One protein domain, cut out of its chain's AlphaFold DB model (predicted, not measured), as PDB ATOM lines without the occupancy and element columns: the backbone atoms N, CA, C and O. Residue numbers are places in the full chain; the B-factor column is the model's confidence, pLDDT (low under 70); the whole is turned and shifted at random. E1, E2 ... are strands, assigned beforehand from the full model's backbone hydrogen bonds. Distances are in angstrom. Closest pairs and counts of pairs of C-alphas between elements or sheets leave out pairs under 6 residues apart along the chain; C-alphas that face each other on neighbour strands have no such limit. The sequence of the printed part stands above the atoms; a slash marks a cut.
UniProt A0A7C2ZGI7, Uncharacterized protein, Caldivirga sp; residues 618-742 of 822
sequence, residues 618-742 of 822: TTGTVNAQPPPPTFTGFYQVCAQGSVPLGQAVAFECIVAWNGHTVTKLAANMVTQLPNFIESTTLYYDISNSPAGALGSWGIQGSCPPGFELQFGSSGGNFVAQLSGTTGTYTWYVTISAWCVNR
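What this domain is: This is residues 618 to 742 of the 822 residues of an uncharacterized protein of Caldivirga sp (UniProt A0A7C2ZGI7). This is a long, narrow sandwich of two twisted sheets, partly face to face, with most strands running lengthwise, rather like a flattened barrel. E4 and E10 are side by side in one wall, E5 and E6 in the other, and the chain passes between the two sheets where E2 runs on into E3 and E8 into E9; E1 lies beside E4 at an edge. The printed part has 125 residues, no named helix and ten named strands, E1 to E10 in chain order, and its class is all strand. One sheet, antiparallel but for the parallel pair E1 and E4, is branched at E4; the other is mixed, in the order E3, E7, E6, E5, E9, and curled like part of a barrel. The whole is only just compact, close to loose, with a radius of gyration of the C-alphas of 16.5 A, and it is a rod spanning 55 by 24 by 18 A.

Where its parts are: E1, residues 618 to 622, begins at C-alpha 618 (140.337, 179.439, 180.450). E2 is residues 633 to 638, 17.6 A long, and E3 is residues 641 to 644. E4, residues 647 to 658, is 36.7 A long and ends at C-alpha 658 (166.243, 157.157, 181.807). E5, residues 662 to 672, and E6, residues 675 to 684, are each 30.0 A long. E7, residues 692 to 700, measures 24.3 A, and E8, residues 707 to 714, 23.4 A. E9 is residues 717 to 721. E10, residues 726 to 741, is the longest strand at 50.3 A and ends at C-alpha 741 (135.483, 194.243, 196.484).

How they stand to each other: In the branched sheet, E1 and E2 lie on one side of E4, E1 beside residues 648 to 651 and E2 beside residues 652 to 658, a staggered pairing. E1 is parallel to E4 at 25 degrees, with N 622 and O 650 2.8 A apart. E2 is antiparallel to E4 at 177 degrees, with N 635 and O 656 2.8 A apart. On the other side of E4 is E10, antiparallel at 162 degrees, with N 651 and O 733 2.8 A apart. E8 is antiparallel to E10 at 161 degrees, with N 710 and O 738 2.8 A apart. In the other sheet, E3 and E9 are the edge strands. E3 is parallel to E7 at 30 degrees, with N 643 and O 698 2.9 A apart. E5, E6 and E7 form a meander, each strand the antiparallel neighbour of the one before; E5 and E6 are a hairpin, with N 668 and O 679 2.8 A apart, and E6 and E7 another, with N 676 and O 697 2.8 A apart. E9 is antiparallel to E5 at 179 degrees, with N 665 and O 720 2.9 A apart. These N and O pairs are within hydrogen-bond range. Between the sheets, the closest C-alphas of E2 and E7 are those of Cys 638 and Gly 695, 4.9 A apart. E4 and E6 are near each other, as are E5 and E10, while E6 and E10 are only just apart, at 8.0 A.

The domain as a whole: The two C-alphas farthest apart are those of Gly 659 and Gly 706, at 55.5 A. The printed part has no cut and no long link. The mean pLDDT of the printed part is 74.4; 31 residues are under 70, among them residues 618 to 620, 685 to 695 and 740 to 742.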
ATOM      1  N   THR A 618     139.211 180.371 180.546       47.59
ATOM      2  CA  THR A 618     140.337 179.439 180.450       47.59
ATOM      3  C   THR A 618     141.140 179.787 179.204       47.59
ATOM      4  O   THR A 618     140.825 179.357 178.093       47.59
ATOM      5  N   THR A 619     142.163 180.618 179.383       56.69
ATOM      6  CA  THR A 619     142.919 181.241 178.294       56.69
ATOM      7  C   THR A 619     144.255 180.530 178.114       56.69
ATOM      8  O   THR A 619     145.322 181.058 178.416       56.69
ATOM      9  N   GLY A 620     144.173 179.317 177.569       61.03
ATOM     10  CA  GLY A 620     145.319 178.570 177.057       61.03
ATOM     11  C   GLY A 620     146.000 177.612 178.038       61.03
ATOM     12  O   GLY A 620     146.013 177.791 179.257       61.03
ATOM     13  N   THR A 621     146.596 176.580 177.447       72.38
ATOM     14  CA  THR A 621     147.622 175.729 178.053       72.38
ATOM     15  C   THR A 621     148.985 176.197 177.557       72.38
ATOM     16  O   THR A 621     149.179 176.339 176.346       72.38
ATOM     17  N   VAL A 622     149.936 176.424 178.461       77.62
ATOM     18  CA  VAL A 622     151.336 176.667 178.095       77.62
ATOM     19  C   VAL A 622     152.079 175.346 178.242       77.62
ATOM     20  O   VAL A 622     152.166 174.803 179.341       77.62
ATOM     21  N   ASN A 623     152.574 174.815 177.128       81.56
ATOM     22  CA  ASN A 623     153.225 173.509 177.089       81.56
ATOM     23  C   ASN A 623     154.698 173.621 177.504       81.56
ATOM     24  O   ASN A 623     155.352 174.638 177.246       81.56
ATOM     25  N   ALA A 624     155.226 172.578 178.138       80.31
ATOM     26  CA  ALA A 624     156.617 172.538 178.570       80.31
ATOM     27  C   ALA A 624     157.523 172.143 177.392       80.31
ATOM     28  O   ALA A 624     157.073 171.595 176.381       80.31
ATOM     29  N   GLN A 625     158.827 172.397 177.509       82.06
ATOM     30  CA  GLN A 625     159.762 171.887 176.510       82.06
ATOM     31  C   GLN A 625     159.838 170.347 176.621       82.06
ATOM     32  O   GLN A 625     159.972 169.828 177.729       82.06
ATOM     33  N   PRO A 626     159.757 169.590 175.509       78.50
ATOM     34  CA  PRO A 626     159.900 168.139 175.553       78.50
ATOM     35  C   PRO A 626     161.353 167.721 175.859       78.50
ATOM     36  O   PRO A 626     162.291 168.443 175.496       78.50
ATOM     37  N   PRO A 627     161.565 166.540 176.477       79.56
ATOM     38  CA  PRO A 627     162.900 166.011 176.740       79.56
ATOM     39  C   PRO A 627     163.712 165.838 175.443       79.56
ATOM     40  O   PRO A 627     163.156 165.418 174.423       79.56
ATOM     41  N   PRO A 628     165.035 166.103 175.458       80.31
ATOM     42  CA  PRO A 628     165.906 165.811 174.323       80.31
ATOM     43  C   PRO A 628     165.835 164.324 173.929       80.31
ATOM     44  O   PRO A 628     165.812 163.471 174.816       80.31
ATOM     45  N   PRO A 629     165.888 163.972 172.630       70.88
ATOM     46  CA  PRO A 629     165.757 162.580 172.174       70.88
ATOM     47  C   PRO A 629     166.907 161.660 172.627       70.88
ATOM     48  O   PRO A 629     166.812 160.443 172.498       70.88
ATOM     49  N   THR A 630     167.990 162.229 173.161       70.88
ATOM     50  CA  THR A 630     169.139 161.514 173.728       70.88
ATOM     51  C   THR A 630     169.497 162.112 175.092       70.88
ATOM     52  O   THR A 630     170.413 162.929 175.191       70.88
ATOM     53  N   PHE A 631     168.762 161.730 176.139       74.62
ATOM     54  CA  PHE A 631     169.074 162.084 177.528       74.62
ATOM     55  C   PHE A 631     169.287 160.833 178.396       74.62
ATOM     56  O   PHE A 631     168.701 159.774 178.156       74.62
ATOM     57  N   THR A 632     170.118 160.985 179.426       72.69
ATOM     58  CA  THR A 632     170.452 159.954 180.417       72.69
ATOM     59  C   THR A 632     170.389 160.604 181.797       72.69
ATOM     60  O   THR A 632     170.804 161.754 181.940       72.69
ATOM     61  N   GLY A 633     169.868 159.909 182.806       76.88
ATOM     62  CA  GLY A 633     169.551 160.517 184.099       76.88
ATOM     63  C   GLY A 633     168.123 161.065 184.125       76.88
ATOM     64  O   GLY A 633     167.176 160.333 183.829       76.88
ATOM     65  N   PHE A 634     167.964 162.343 184.478       79.69
ATOM     66  CA  PHE A 634     166.665 162.990 184.693       79.69
ATOM     67  C   PHE A 634     166.506 164.259 183.849       79.69
ATOM     68  O   PHE A 634     167.455 165.018 183.665       79.69
ATOM     69  N   TYR A 635     165.281 164.507 183.392       80.12
ATOM     70  CA  TYR A 635     164.845 165.746 182.755       80.12
ATOM     71  C   TYR A 635     163.602 166.255 183.491       80.12
ATOM     72  O   TYR A 635     162.675 165.482 183.725       80.12
ATOM     73  N   GLN A 636     163.587 167.526 183.889       81.06
ATOM     74  CA  GLN A 636     162.498 168.133 184.658       81.06
ATOM     75  C   GLN A 636     162.305 169.584 184.206       81.06
ATOM     76  O   GLN A 636     163.283 170.329 184.144       81.06
ATOM     77  N   VAL A 637     161.075 169.986 183.884       82.25
ATOM     78  CA  VAL A 637     160.754 171.356 183.446       82.25
ATOM     79  C   VAL A 637     159.262 171.649 183.615       82.25
ATOM     80  O   VAL A 637     158.434 170.781 183.348       82.25
ATOM     81  N   CYS A 638     158.912 172.881 183.990       84.06
ATOM     82  CA  CYS A 638     157.575 173.429 183.760       84.06
ATOM     83  C   CYS A 638     157.605 174.543 182.708       84.06
ATOM     84  O   CYS A 638     158.606 175.246 182.537       84.06
ATOM     85  N   ALA A 639     156.483 174.727 182.023       81.38
ATOM     86  CA  ALA A 639     156.220 175.890 181.194       81.38
ATOM     87  C   ALA A 639     156.170 177.159 182.059       81.38
ATOM     88  O   ALA A 639     155.428 177.200 183.035       81.38
ATOM     89  N   GLN A 640     156.934 178.196 181.713       80.12
ATOM     90  CA  GLN A 640     156.958 179.469 182.451       80.12
ATOM     91  C   GLN A 640     155.968 180.476 181.839       80.12
ATOM     92  O   GLN A 640     155.650 180.386 180.651       80.12
ATOM     93  N   GLY A 641     155.518 181.470 182.610       75.75
ATOM     94  CA  GLY A 641     154.663 182.545 182.095       75.75
ATOM     95  C   GLY A 641     153.976 183.380 183.178       75.75
ATOM     96  O   GLY A 641     154.248 183.225 184.366       75.75
ATOM     97  N   SER A 642     153.080 184.274 182.757       78.25
ATOM     98  CA  SER A 642     152.268 185.127 183.632       78.25
ATOM     99  C   SER A 642     150.772 184.815 183.508       78.25
ATOM    100  O   SER A 642     150.329 184.224 182.523       78.25
ATOM    101  N   VAL A 643     149.986 185.221 184.510       79.62
ATOM    102  CA  VAL A 643     148.524 185.040 184.545       79.62
ATOM    103  C   VAL A 643     147.837 186.409 184.542       79.62
ATOM    104  O   VAL A 643     147.937 187.132 185.538       79.62
ATOM    105  N   PRO A 644     147.145 186.802 183.458       76.75
ATOM    106  CA  PRO A 644     146.375 188.043 183.426       76.75
ATOM    107  C   PRO A 644     145.184 188.020 184.392       76.75
ATOM    108  O   PRO A 644     144.528 186.991 184.572       76.75
ATOM    109  N   LEU A 645     144.849 189.177 184.971       76.00
ATOM    110  CA  LEU A 645     143.644 189.320 185.796       76.00
ATOM    111  C   LEU A 645     142.368 188.961 185.011       76.00
ATOM    112  O   LEU A 645     142.149 189.434 183.895       76.00
ATOM    113  N   GLY A 646     141.507 188.144 185.621       67.81
ATOM    114  CA  GLY A 646     140.264 187.636 185.032       67.81
ATOM    115  C   GLY A 646     140.415 186.342 184.221       67.81
ATOM    116  O   GLY A 646     139.437 185.894 183.622       67.81
ATOM    117  N   GLN A 647     141.605 185.734 184.186       72.56
ATOM    118  CA  GLN A 647     141.883 184.523 183.407       72.56
ATOM    119  C   GLN A 647     142.392 183.365 184.272       72.56
ATOM    120  O   GLN A 647     142.857 183.555 185.400       72.56
ATOM    121  N   ALA A 648     142.282 182.154 183.724       77.94
ATOM    122  CA  ALA A 648     142.961 180.961 184.213       77.94
ATOM    123  C   ALA A 648     143.906 180.450 183.126       77.94
ATOM    124  O   ALA A 648     143.484 180.290 181.976       77.94
ATOM    125  N   VAL A 649     145.149 180.167 183.505       76.88
ATOM    126  CA  VAL A 649     146.180 179.601 182.626       76.88
ATOM    127  C   VAL A 649     146.654 178.285 183.233       76.88
ATOM    128  O   VAL A 649     146.868 178.198 184.445       76.88
ATOM    129  N   ALA A 650     146.792 177.256 182.397       83.75
ATOM    130  CA  ALA A 650     147.316 175.954 182.799       83.75
ATOM    131  C   ALA A 650     148.738 175.770 182.260       83.75
ATOM    132  O   ALA A 650     148.955 175.774 181.049       83.75
ATOM    133  N   PHE A 651     149.702 175.597 183.156       83.94
ATOM    134  CA  PHE A 651     151.109 175.401 182.831       83.94
ATOM    135  C   PHE A 651     151.454 173.918 182.919       83.94
ATOM    136  O   PHE A 651     151.253 173.282 183.953       83.94
ATOM    137  N   GLU A 652     151.948 173.355 181.825       84.75
ATOM    138  CA  GLU A 652     152.402 171.970 181.776       84.75
ATOM    139  C   GLU A 652     153.731 171.804 182.518       84.75
ATOM    140  O   GLU A 652     154.638 172.631 182.390       84.75
ATOM    141  N   CYS A 653     153.869 170.700 183.241       84.94
ATOM    142  CA  CYS A 653     155.104 170.268 183.871       84.94
ATOM    143  C   CYS A 653     155.416 168.829 183.449       84.94
ATOM    144  O   CYS A 653     154.553 167.954 183.517       84.94
ATOM    145  N   ILE A 654     156.652 168.592 183.007       85.38
ATOM    146  CA  ILE A 654     157.133 167.307 182.488       85.38
ATOM    147  C   ILE A 654     158.332 166.850 183.317       85.38
ATOM    148  O   ILE A 654     159.299 167.591 183.516       85.38
ATOM    149  N   VAL A 655     158.294 165.587 183.741       85.19
ATOM    150  CA  VAL A 655     159.412 164.881 184.370       85.19
ATOM    151  C   VAL A 655     159.660 163.576 183.620       85.19
ATOM    152  O   VAL A 655     158.779 162.724 183.536       85.19
ATOM    153  N   ALA A 656     160.869 163.395 183.095       84.56
ATOM    154  CA  ALA A 656     161.301 162.181 182.411       84.56
ATOM    155  C   ALA A 656     162.578 161.614 183.045       84.56
ATOM    156  O   ALA A 656     163.423 162.353 183.553       84.56
ATOM    157  N   TRP A 657     162.722 160.292 183.019       85.00
ATOM    158  CA  TRP A 657     163.876 159.584 183.574       85.00
ATOM    159  C   TRP A 657     164.335 158.475 182.633       85.00
ATOM    160  O   TRP A 657     163.524 157.889 181.914       85.00
ATOM    161  N   ASN A 658     165.638 158.200 182.627       82.69
ATOM    162  CA  ASN A 658     166.243 157.157 181.807       82.69
ATOM    163  C   ASN A 658     167.542 156.644 182.451       82.69
ATOM    164  O   ASN A 658     168.537 157.369 182.505       82.69
ATOM    165  N   GLY A 659     167.532 155.397 182.926       76.56
ATOM    166  CA  GLY A 659     168.677 154.734 183.566       76.56
ATOM    167  C   GLY A 659     168.621 154.631 185.098       76.56
ATOM    168  O   GLY A 659     169.574 154.130 185.684       76.56
ATOM    169  N   HIS A 660     167.525 155.052 185.740       77.06
ATOM    170  CA  HIS A 660     167.319 154.961 187.195       77.06
ATOM    171  C   HIS A 660     165.918 154.445 187.517       77.06
ATOM    172  O   HIS A 660     164.942 154.883 186.904       77.06
ATOM    173  N   THR A 661     165.794 153.552 188.496       82.62
ATOM    174  CA  THR A 661     164.505 152.993 188.922       82.62
ATOM    175  C   THR A 661     163.770 153.994 189.807       82.62
ATOM    176  O   THR A 661     164.028 154.080 191.008       82.62
ATOM    177  N   VAL A 662     162.853 154.763 189.223       80.50
ATOM    178  CA  VAL A 662     162.011 155.711 189.969       80.50
ATOM    179  C   VAL A 662     160.878 154.963 190.676       80.50
ATOM    180  O   VAL A 662     160.249 154.083 190.089       80.50
ATOM    181  N   THR A 663     160.612 155.332 191.931       81.31
ATOM    182  CA  THR A 663     159.569 154.733 192.789       81.31
ATOM    183  C   THR A 663     158.446 155.710 193.148       81.31
ATOM    184  O   THR A 663     157.296 155.311 193.332       81.31
ATOM    185  N   LYS A 664     158.750 157.009 193.242       82.69
ATOM    186  CA  LYS A 664     157.795 158.051 193.644       82.69
ATOM    187  C   LYS A 664     158.164 159.399 193.027       82.69
ATOM    188  O   LYS A 664     159.340 159.754 192.955       82.69
ATOM    189  N   LEU A 665     157.141 160.170 192.669       82.56
ATOM    190  CA  LEU A 665     157.206 161.611 192.425       82.56
ATOM    191  C   LEU A 665     156.362 162.317 193.494       82.56
ATOM    192  O   LEU A 665     155.262 161.868 193.820       82.56
ATOM    193  N   ALA A 666     156.869 163.415 194.043       82.94
ATOM    194  CA  ALA A 666     156.087 164.367 194.827       82.94
ATOM    195  C   ALA A 666     156.178 165.747 194.171       82.94
ATOM    196  O   ALA A 666     157.279 166.172 193.819       82.94
ATOM    197  N   ALA A 667     155.041 166.423 194.033       82.12
ATOM    198  CA  ALA A 667     154.945 167.814 193.601       82.12
ATOM    199  C   ALA A 667     154.399 168.669 194.751       82.12
ATOM    200  O   ALA A 667     153.530 168.212 195.502       82.12
ATOM    201  N   ASN A 668     154.945 169.870 194.917       79.88
ATOM    202  CA  ASN A 668     154.589 170.792 195.985       79.88
ATOM    203  C   ASN A 668     154.670 172.250 195.505       79.88
ATOM    204  O   ASN A 668     155.756 172.813 195.331       79.88
ATOM    205  N   MET A 669     153.492 172.833 195.328       75.88
ATOM    206  CA  MET A 669     153.262 174.225 194.979       75.88
ATOM    207  C   MET A 669     153.259 175.118 196.221       75.88
ATOM    208  O   MET A 669     152.457 174.926 197.140       75.88
ATOM    209  N   VAL A 670     154.104 176.146 196.207       71.94
ATOM    210  CA  VAL A 670     154.199 177.177 197.244       71.94
ATOM    211  C   VAL A 670     153.645 178.494 196.698       71.94
ATOM    212  O   VAL A 670     154.088 178.993 195.663       71.94
ATOM    213  N   THR A 671     152.678 179.078 197.406       66.31
ATOM    214  CA  THR A 671     152.072 180.376 197.076       66.31
ATOM    215  C   THR A 671     152.726 181.493 197.891       66.31
ATOM    216  O   THR A 671     152.557 181.537 199.111       66.31
ATOM    217  N   GLN A 672     153.438 182.412 197.238       60.78
ATOM    218  CA  GLN A 672     154.068 183.585 197.858       60.78
ATOM    219  C   GLN A 672     153.771 184.826 197.010       60.78
ATOM    220  O   GLN A 672     154.523 185.137 196.089       60.78
ATOM    221  N   LEU A 673     152.665 185.518 197.314       53.88
ATOM    222  CA  LEU A 673     152.207 186.744 196.636       53.88
ATOM    223  C   LEU A 673     153.382 187.665 196.231       53.88
ATOM    224  O   LEU A 673     154.144 188.058 197.113       53.88
ATOM    225  N   PRO A 674     153.531 188.046 194.943       54.97
ATOM    226  CA  PRO A 674     152.633 187.820 193.797       54.97
ATOM    227  C   PRO A 674     152.903 186.528 192.988       54.97
ATOM    228  O   PRO A 674     152.318 186.353 191.915       54.97
ATOM    229  N   ASN A 675     153.786 185.652 193.472       65.31
ATOM    230  CA  ASN A 675     154.351 184.517 192.743       65.31
ATOM    231  C   ASN A 675     153.816 183.147 193.210       65.31
ATOM    232  O   ASN A 675     153.480 182.925 194.377       65.31
ATOM    233  N   PHE A 676     153.821 182.193 192.285       74.25
ATOM    234  CA  PHE A 676     153.521 180.778 192.498       74.25
ATOM    235  C   PHE A 676     154.744 179.973 192.087       74.25
ATOM    236  O   PHE A 676     155.231 180.160 190.973       74.25
ATOM    237  N   ILE A 677     155.231 179.090 192.956       73.56
ATOM    238  CA  ILE A 677     156.428 178.283 192.698       73.56
ATOM    239  C   ILE A 677     156.061 176.805 192.803       73.56
ATOM    240  O   ILE A 677     155.700 176.336 193.880       73.56
ATOM    241  N   GLU A 678     156.186 176.065 191.703       78.00
ATOM    242  CA  GLU A 678     156.079 174.603 191.705       78.00
ATOM    243  C   GLU A 678     157.445 173.987 191.992       78.00
ATOM    244  O   GLU A 678     158.409 174.245 191.267       78.00
ATOM    245  N   SER A 679     157.521 173.125 193.003       77.81
ATOM    246  CA  SER A 679     158.705 172.316 193.301       77.81
ATOM    247  C   SER A 679     158.404 170.824 193.180       77.81
ATOM    248  O   SER A 679     157.273 170.397 193.412       77.81
ATOM    249  N   THR A 680     159.399 170.001 192.829       77.25
ATOM    250  CA  THR A 680     159.211 168.537 192.810       77.25
ATOM    251  C   THR A 680     160.383 167.753 193.379       77.25
ATOM    252  O   THR A 680     161.496 168.255 193.527       77.25
ATOM    253  N   THR A 681     160.127 166.493 193.722       78.50
ATOM    254  CA  THR A 681     161.122 165.534 194.210       78.50
ATOM    255  C   THR A 681     160.857 164.157 193.606       78.50
ATOM    256  O   THR A 681     159.790 163.573 193.818       78.50
ATOM    257  N   LEU A 682     161.847 163.621 192.890       76.81
ATOM    258  CA  LEU A 682     161.894 162.218 192.480       76.81
ATOM    259  C   LEU A 682     162.602 161.378 193.544       76.81
ATOM    260  O   LEU A 682     163.634 161.778 194.076       76.81
ATOM    261  N   TYR A 683     162.085 160.179 193.787       78.81
ATOM    262  CA  TYR A 683     162.694 159.161 194.639       78.81
ATOM    263  C   TYR A 683     163.080 157.971 193.754       78.81
ATOM    264  O   TYR A 683     162.232 157.464 193.010       78.81
ATOM    265  N   TYR A 684     164.337 157.533 193.809       78.25
ATOM    266  CA  TYR A 684     164.854 156.443 192.978       78.25
ATOM    267  C   TYR A 684     165.827 155.530 193.743       78.25
ATOM    268  O   TYR A 684     166.142 155.763 194.908       78.25
ATOM    269  N   ASP A 685     166.241 154.446 193.091       64.94
ATOM    270  CA  ASP A 685     166.987 153.305 193.651       64.94
ATOM    271  C   ASP A 685     168.242 153.606 194.492       64.94
ATOM    272  O   ASP A 685     168.575 152.797 195.358       64.94
ATOM    273  N   ILE A 686     168.925 154.733 194.272       56.25
ATOM    274  CA  ILE A 686     170.169 155.085 194.987       56.25
ATOM    275  C   ILE A 686     170.117 156.411 195.763       56.25
ATOM    276  O   ILE A 686     170.962 156.636 196.629       56.25
ATOM    277  N   SER A 687     169.145 157.285 195.483       61.06
ATOM    278  CA  SER A 687     168.985 158.590 196.142       61.06
ATOM    279  C   SER A 687     167.652 159.258 195.766       61.06
ATOM    280  O   SER A 687     166.890 158.756 194.943       61.06
ATOM    281  N   ASN A 688     167.375 160.425 196.350       62.28
ATOM    282  CA  ASN A 688     166.309 161.319 195.894       62.28
ATOM    283  C   ASN A 688     166.920 162.450 195.050       62.28
ATOM    284  O   ASN A 688     168.087 162.800 195.243       62.28
ATOM    285  N   SER A 689     166.150 163.063 194.149       61.88
ATOM    286  CA  SER A 689     166.541 164.364 193.593       61.88
ATOM    287  C   SER A 689     166.446 165.428 194.696       61.88
ATOM    288  O   SER A 689     165.576 165.317 195.565       61.88
ATOM    289  N   PRO A 690     167.286 166.478 194.689       54.38
ATOM    290  CA  PRO A 690     166.999 167.660 195.494       54.38
ATOM    291  C   PRO A 690     165.637 168.245 195.088       54.38
ATOM    292  O   PRO A 690     165.220 168.115 193.933       54.38
ATOM    293  N   ALA A 691     164.949 168.880 196.038       54.25
ATOM    294  CA  ALA A 691     163.699 169.579 195.770       54.25
ATOM    295  C   ALA A 691     163.996 170.894 195.033       54.25
ATOM    296  O   ALA A 691     164.400 171.880 195.647       54.25
ATOM    297  N   GLY A 692     163.859 170.880 193.707       53.16
ATOM    298  CA  GLY A 692     164.072 172.043 192.847       53.16
ATOM    299  C   GLY A 692     162.755 172.698 192.442       53.16
ATOM    300  O   GLY A 692     161.766 172.001 192.209       53.16
ATOM    301  N   ALA A 693     162.754 174.027 192.323       55.81
ATOM    302  CA  ALA A 693     161.680 174.756 191.658       55.81
ATOM    303  C   ALA A 693     161.721 174.464 190.146       55.81
ATOM    304  O   ALA A 693     162.751 174.677 189.506       55.81
ATOM    305  N   LEU A 694     160.618 173.966 189.585       66.00
ATOM    306  CA  LEU A 694     160.471 173.674 188.153       66.00
ATOM    307  C   LEU A 694     159.708 174.767 187.398       66.00
ATOM    308  O   LEU A 694     159.944 174.963 186.205       66.00
ATOM    309  N   GLY A 695     158.788 175.457 188.074       63.88
ATOM    310  CA  GLY A 695     157.934 176.500 187.508       63.88
ATOM    311  C   GLY A 695     157.825 177.692 188.444       63.88
ATOM    312  O   GLY A 695     157.710 177.506 189.655       63.88
ATOM    313  N   SER A 696     157.869 178.901 187.885       73.69
ATOM    314  CA  SER A 696     157.561 180.139 188.596       73.69
ATOM    315  C   SER A 696     156.643 181.013 187.746       73.69
ATOM    316  O   SER A 696     156.928 181.271 186.573       73.69
ATOM    317  N   TRP A 697     155.537 181.463 188.337       79.75
ATOM    318  CA  TRP A 697     154.488 182.210 187.642       79.75
ATOM    319  C   TRP A 697     154.045 183.419 188.457       79.75
ATOM    320  O   TRP A 697     153.842 183.311 189.665       79.75
ATOM    321  N   GLY A 698     153.864 184.559 187.791       76.62
ATOM    322  CA  GLY A 698     153.411 185.809 188.408       76.62
ATOM    323  C   GLY A 698     152.060 186.274 187.867       76.62
ATOM    324  O   GLY A 698     151.744 186.075 186.690       76.62
ATOM    325  N   ILE A 699     151.263 186.931 188.709       76.62
ATOM    326  CA  ILE A 699     150.020 187.590 188.277       76.62
ATOM    327  C   ILE A 699     150.350 188.922 187.591       76.62
ATOM    328  O   ILE A 699     151.177 189.692 188.078       76.62
ATOM    329  N   GLN A 700     149.682 189.214 186.473       73.94
ATOM    330  CA  GLN A 700     149.905 190.423 185.681       73.94
ATOM    331  C   GLN A 700     148.672 191.338 185.673       73.94
ATOM    332  O   GLN A 700     147.648 191.034 185.057       73.94
ATOM    333  N   GLY A 701     148.813 192.495 186.323       64.75
ATOM    334  CA  GLY A 701     147.811 193.562 186.398       64.75
ATOM    335  C   GLY A 701     147.592 194.061 187.830       64.75
ATOM    336  O   GLY A 701     148.083 193.468 188.787       64.75
ATOM    337  N   SER A 702     146.830 195.145 187.974       71.06
ATOM    338  CA  SER A 702     146.382 195.687 189.262       71.06
ATOM    339  C   SER A 702     144.853 195.759 189.316       71.06
ATOM    340  O   SER A 702     144.193 195.990 188.302       71.06
ATOM    341  N   CYS A 703     144.277 195.538 190.499       70.88
ATOM    342  CA  CYS A 703     142.834 195.666 190.695       70.88
ATOM    343  C   CYS A 703     142.403 197.146 190.781       70.88
ATOM    344  O   CYS A 703     143.188 197.982 191.235       70.88
ATOM    345  N   PRO A 704     141.166 197.492 190.371       64.44
ATOM    346  CA  PRO A 704     140.632 198.844 190.535       64.44
ATOM    347  C   PRO A 704     140.548 199.271 192.013       64.44
ATOM    348  O   PRO A 704     140.370 198.412 192.879       64.44
ATOM    349  N   PRO A 705     140.588 200.582 192.324       51.94
ATOM    350  CA  PRO A 705     140.404 201.080 193.689       51.94
ATOM    351  C   PRO A 705     139.144 200.512 194.366       51.94
ATOM    352  O   PRO A 705     138.067 200.487 193.772       51.94
ATOM    353  N   GLY A 706     139.287 200.043 195.610       55.31
ATOM    354  CA  GLY A 706     138.226 199.362 196.368       55.31
ATOM    355  C   GLY A 706     138.107 197.848 196.116       55.31
ATOM    356  O   GLY A 706     137.308 197.184 196.780       55.31
ATOM    357  N   PHE A 707     138.902 197.282 195.200       63.00
ATOM    358  CA  PHE A 707     138.989 195.840 194.957       63.00
ATOM    359  C   PHE A 707     140.386 195.303 195.292       63.00
ATOM    360  O   PHE A 707     141.397 195.866 194.880       63.00
ATOM    361  N   GLU A 708     140.437 194.172 195.990       68.25
ATOM    362  CA  GLU A 708     141.667 193.429 196.268       68.25
ATOM    363  C   GLU A 708     141.889 192.298 195.267       68.25
ATOM    364  O   GLU A 708     140.940 191.736 194.716       68.25
ATOM    365  N   LEU A 709     143.158 191.927 195.092       72.75
ATOM    366  CA  LEU A 709     143.558 190.750 194.337       72.75
ATOM    367  C   LEU A 709     143.219 189.467 195.107       72.75
ATOM    368  O   LEU A 709     143.543 189.328 196.286       72.75
ATOM    369  N   GLN A 710     142.603 188.518 194.414       76.62
ATOM    370  CA  GLN A 710     142.342 187.156 194.863       76.62
ATOM    371  C   GLN A 710     142.810 186.170 193.793       76.62
ATOM    372  O   GLN A 710     142.890 186.502 192.607       76.62
ATOM    373  N   PHE A 711     143.153 184.956 194.211       76.62
ATOM    374  CA  PHE A 711     143.711 183.948 193.318       76.62
ATOM    375  C   PHE A 711     143.353 182.530 193.752       76.62
ATOM    376  O   PHE A 711     143.035 182.263 194.912       76.62
ATOM    377  N   GLY A 712     143.428 181.611 192.798       73.81
ATOM    378  CA  GLY A 712     143.226 180.183 192.983       73.81
ATOM    379  C   GLY A 712     144.331 179.414 192.276       73.81
ATOM    380  O   GLY A 712     144.891 179.877 191.283       73.81
ATOM    381  N   SER A 713     144.670 178.239 192.798       77.12
ATOM    382  CA  SER A 713     145.688 177.380 192.198       77.12
ATOM    383  C   SER A 713     145.365 175.904 192.422       77.12
ATOM    384  O   SER A 713     144.786 175.535 193.447       77.12
ATOM    385  N   SER A 714     145.675 175.053 191.445       76.75
ATOM    386  CA  SER A 714     145.376 173.616 191.491       76.75
ATOM    387  C   SER A 714     146.357 172.789 190.654       76.75
ATOM    388  O   SER A 714     147.050 173.307 189.783       76.75
ATOM    389  N   GLY A 715     146.434 171.485 190.936       69.88
ATOM    390  CA  GLY A 715     147.268 170.523 190.202       69.88
ATOM    391  C   GLY A 715     148.692 170.329 190.741       69.88
ATOM    392  O   GLY A 715     149.200 169.218 190.656       69.88
ATOM    393  N   GLY A 716     149.302 171.341 191.368       66.81
ATOM    394  CA  GLY A 716     150.697 171.293 191.851       66.81
ATOM    395  C   GLY A 716     150.941 170.707 193.254       66.81
ATOM    396  O   GLY A 716     151.952 170.983 193.887       66.81
ATOM    397  N   ASN A 717     150.013 169.935 193.826       78.00
ATOM    398  CA  ASN A 717     150.234 169.307 195.138       78.00
ATOM    399  C   ASN A 717     149.689 167.878 195.153       78.00
ATOM    400  O   ASN A 717     148.489 167.657 195.319       78.00
ATOM    401  N   PHE A 718     150.575 166.909 194.910       82.12
ATOM    402  CA  PHE A 718     150.237 165.487 194.853       82.12
ATOM    403  C   PHE A 718     151.463 164.590 195.074       82.12
ATOM    404  O   PHE A 718     152.618 165.013 195.002       82.12
ATOM    405  N   VAL A 719     151.195 163.303 195.297       83.06
ATOM    406  CA  VAL A 719     152.199 162.237 195.321       83.06
ATOM    407  C   VAL A 719     151.773 161.137 194.355       83.06
ATOM    408  O   VAL A 719     150.725 160.522 194.543       83.06
ATOM    409  N   ALA A 720     152.604 160.855 193.355       83.88
ATOM    410  CA  ALA A 720     152.430 159.731 192.441       83.88
ATOM    411  C   ALA A 720     153.401 158.598 192.807       83.88
ATOM    412  O   ALA A 720     154.583 158.834 193.059       83.88
ATOM    413  N   GLN A 721     152.905 157.360 192.829       85.00
ATOM    414  CA  GLN A 721     153.761 156.171 192.816       85.00
ATOM    415  C   GLN A 721     154.126 155.856 191.364       85.00
ATOM    416  O   GLN A 721     153.270 155.934 190.483       85.00
ATOM    417  N   LEU A 722     155.389 155.521 191.122       83.69
ATOM    418  CA  LEU A 722     155.951 155.271 189.796       83.69
ATOM    419  C   LEU A 722     156.746 153.960 189.817       83.69
ATOM    420  O   LEU A 722     157.138 153.478 190.879       83.69
ATOM    421  N   SER A 723     156.979 153.368 188.650       76.62
ATOM    422  CA  SER A 723     157.828 152.185 188.522       76.62
ATOM    423  C   SER A 723     158.451 152.095 187.130       76.62
ATOM    424  O   SER A 723     157.818 152.414 186.125       76.62
ATOM    425  N   GLY A 724     159.710 151.652 187.077       80.19
ATOM    426  CA  GLY A 724     160.474 151.465 185.840       80.19
ATOM    427  C   GLY A 724     161.754 152.301 185.778       80.19
ATOM    428  O   GLY A 724     161.870 153.349 186.411       80.19
ATOM    429  N   THR A 725     162.724 151.820 184.999       78.94
ATOM    430  CA  THR A 725     164.052 152.434 184.805       78.94
ATOM    431  C   THR A 725     164.080 153.558 183.766       78.94
ATOM    432  O   THR A 725     165.022 154.351 183.739       78.94
ATOM    433  N   THR A 726     163.045 153.644 182.929       82.38
ATOM    434  CA  THR A 726     162.845 154.690 181.923       82.38
ATOM    435  C   THR A 726     161.362 155.051 181.886       82.38
ATOM    436  O   THR A 726     160.519 154.153 181.923       82.38
ATOM    437  N   GLY A 727     161.028 156.338 181.803       82.31
ATOM    438  CA  GLY A 727     159.636 156.788 181.772       82.31
ATOM    439  C   GLY A 727     159.472 158.301 181.646       82.31
ATOM    440  O   GLY A 727     160.439 159.061 181.562       82.31
ATOM    441  N   THR A 728     158.220 158.747 181.590       84.00
ATOM    442  CA  THR A 728     157.838 160.166 181.568       84.00
ATOM    443  C   THR A 728     156.496 160.339 182.270       84.00
ATOM    444  O   THR A 728     155.611 159.495 182.137       84.00
ATOM    445  N   TYR A 729     156.361 161.420 183.030       84.75
ATOM    446  CA  TYR A 729     155.165 161.802 183.765       84.75
ATOM    447  C   TYR A 729     154.897 163.294 183.549       84.75
ATOM    448  O   TYR A 729     155.816 164.109 183.650       84.75
ATOM    449  N   THR A 730     153.642 163.638 183.266       84.56
ATOM    450  CA  THR A 730     153.208 165.001 182.934       84.56
ATOM    451  C   THR A 730     151.999 165.374 183.781       84.56
ATOM    452  O   THR A 730     151.091 164.559 183.954       84.56
ATOM    453  N   TRP A 731     151.972 166.603 184.288       84.44
ATOM    454  CA  TRP A 731     150.822 167.194 184.974       84.44
ATOM    455  C   TRP A 731     150.670 168.664 184.575       84.44
ATOM    456  O   TRP A 731     151.515 169.214 183.868       84.44
ATOM    457  N   TYR A 732     149.580 169.295 185.010       82.94
ATOM    458  CA  TYR A 732     149.303 170.704 184.744       82.94
ATOM    459  C   TYR A 732     149.046 171.437 186.058       82.94
ATOM    460  O   TYR A 732     148.208 171.004 186.851       82.94
ATOM    461  N   VAL A 733     149.731 172.559 186.261       81.94
ATOM    462  CA  VAL A 733     149.461 173.505 187.345       81.94
ATOM    463  C   VAL A 733     148.575 174.610 186.783       81.94
ATOM    464  O   VAL A 733     148.974 175.332 185.872       81.94
ATOM    465  N   THR A 734     147.347 174.725 187.282       81.75
ATOM    466  CA  THR A 734     146.409 175.772 186.852       81.75
ATOM    467  C   THR A 734     146.394 176.890 187.875       81.75
ATOM    468  O   THR A 734     146.185 176.628 189.059       81.75
ATOM    469  N   ILE A 735     146.578 178.129 187.423       80.56
ATOM    470  CA  ILE A 735     146.521 179.331 188.261       80.56
ATOM    471  C   ILE A 735     145.466 180.272 187.682       80.56
ATOM    472  O   ILE A 735     145.396 180.475 186.467       80.56
ATOM    473  N   SER A 736     144.642 180.848 188.554       78.56
ATOM    474  CA  SER A 736     143.628 181.845 188.214       78.56
ATOM    475  C   SER A 736     143.721 183.062 189.129       78.56
ATOM    476  O   SER A 736     144.046 182.937 190.309       78.56
ATOM    477  N   ALA A 737     143.426 184.245 188.589       76.38
ATOM    478  CA  ALA A 737     143.487 185.509 189.325       76.38
ATOM    479  C   ALA A 737     142.269 186.389 189.016       76.38
ATOM    480  O   ALA A 737     141.860 186.508 187.861       76.38
ATOM    481  N   TRP A 738     141.684 187.020 190.033       75.56
ATOM    482  CA  TRP A 738     140.517 187.901 189.903       75.56
ATOM    483  C   TRP A 738     140.508 188.980 190.995       75.56
ATOM    484  O   TRP A 738     141.296 188.941 191.933       75.56
ATOM    485  N   CYS A 739     139.615 189.962 190.876       72.19
ATOM    486  CA  CYS A 739     139.488 191.060 191.836       72.19
ATOM    487  C   CYS A 739     138.183 190.940 192.638       72.19
ATOM    488  O   CYS A 739     137.137 190.635 192.061       72.19
ATOM    489  N   VAL A 740     138.220 191.210 193.948       63.81
ATOM    490  CA  VAL A 740     137.057 191.142 194.859       63.81
ATOM    491  C   VAL A 740     136.931 192.436 195.662       63.81
ATOM    492  O   VAL A 740     137.915 192.940 196.190       63.81
ATOM    493  N   ASN A 741     135.721 192.988 195.768       56.81
ATOM    494  CA  ASN A 741     135.483 194.243 196.484       56.81
ATOM    495  C   ASN A 741     135.447 194.022 198.007       56.81
ATOM    496  O   ASN A 741     134.541 193.351 198.503       56.81
ATOM    497  N   ARG A 742     136.387 194.608 198.765       51.28
ATOM    498  CA  ARG A 742     136.443 194.417 200.231       51.28
ATOM    499  C   ARG A 742     135.431 195.238 201.029       51.28
ATOM    500  O   ARG A 742     135.229 194.936 202.201       51.28
TER     501      ARG A 742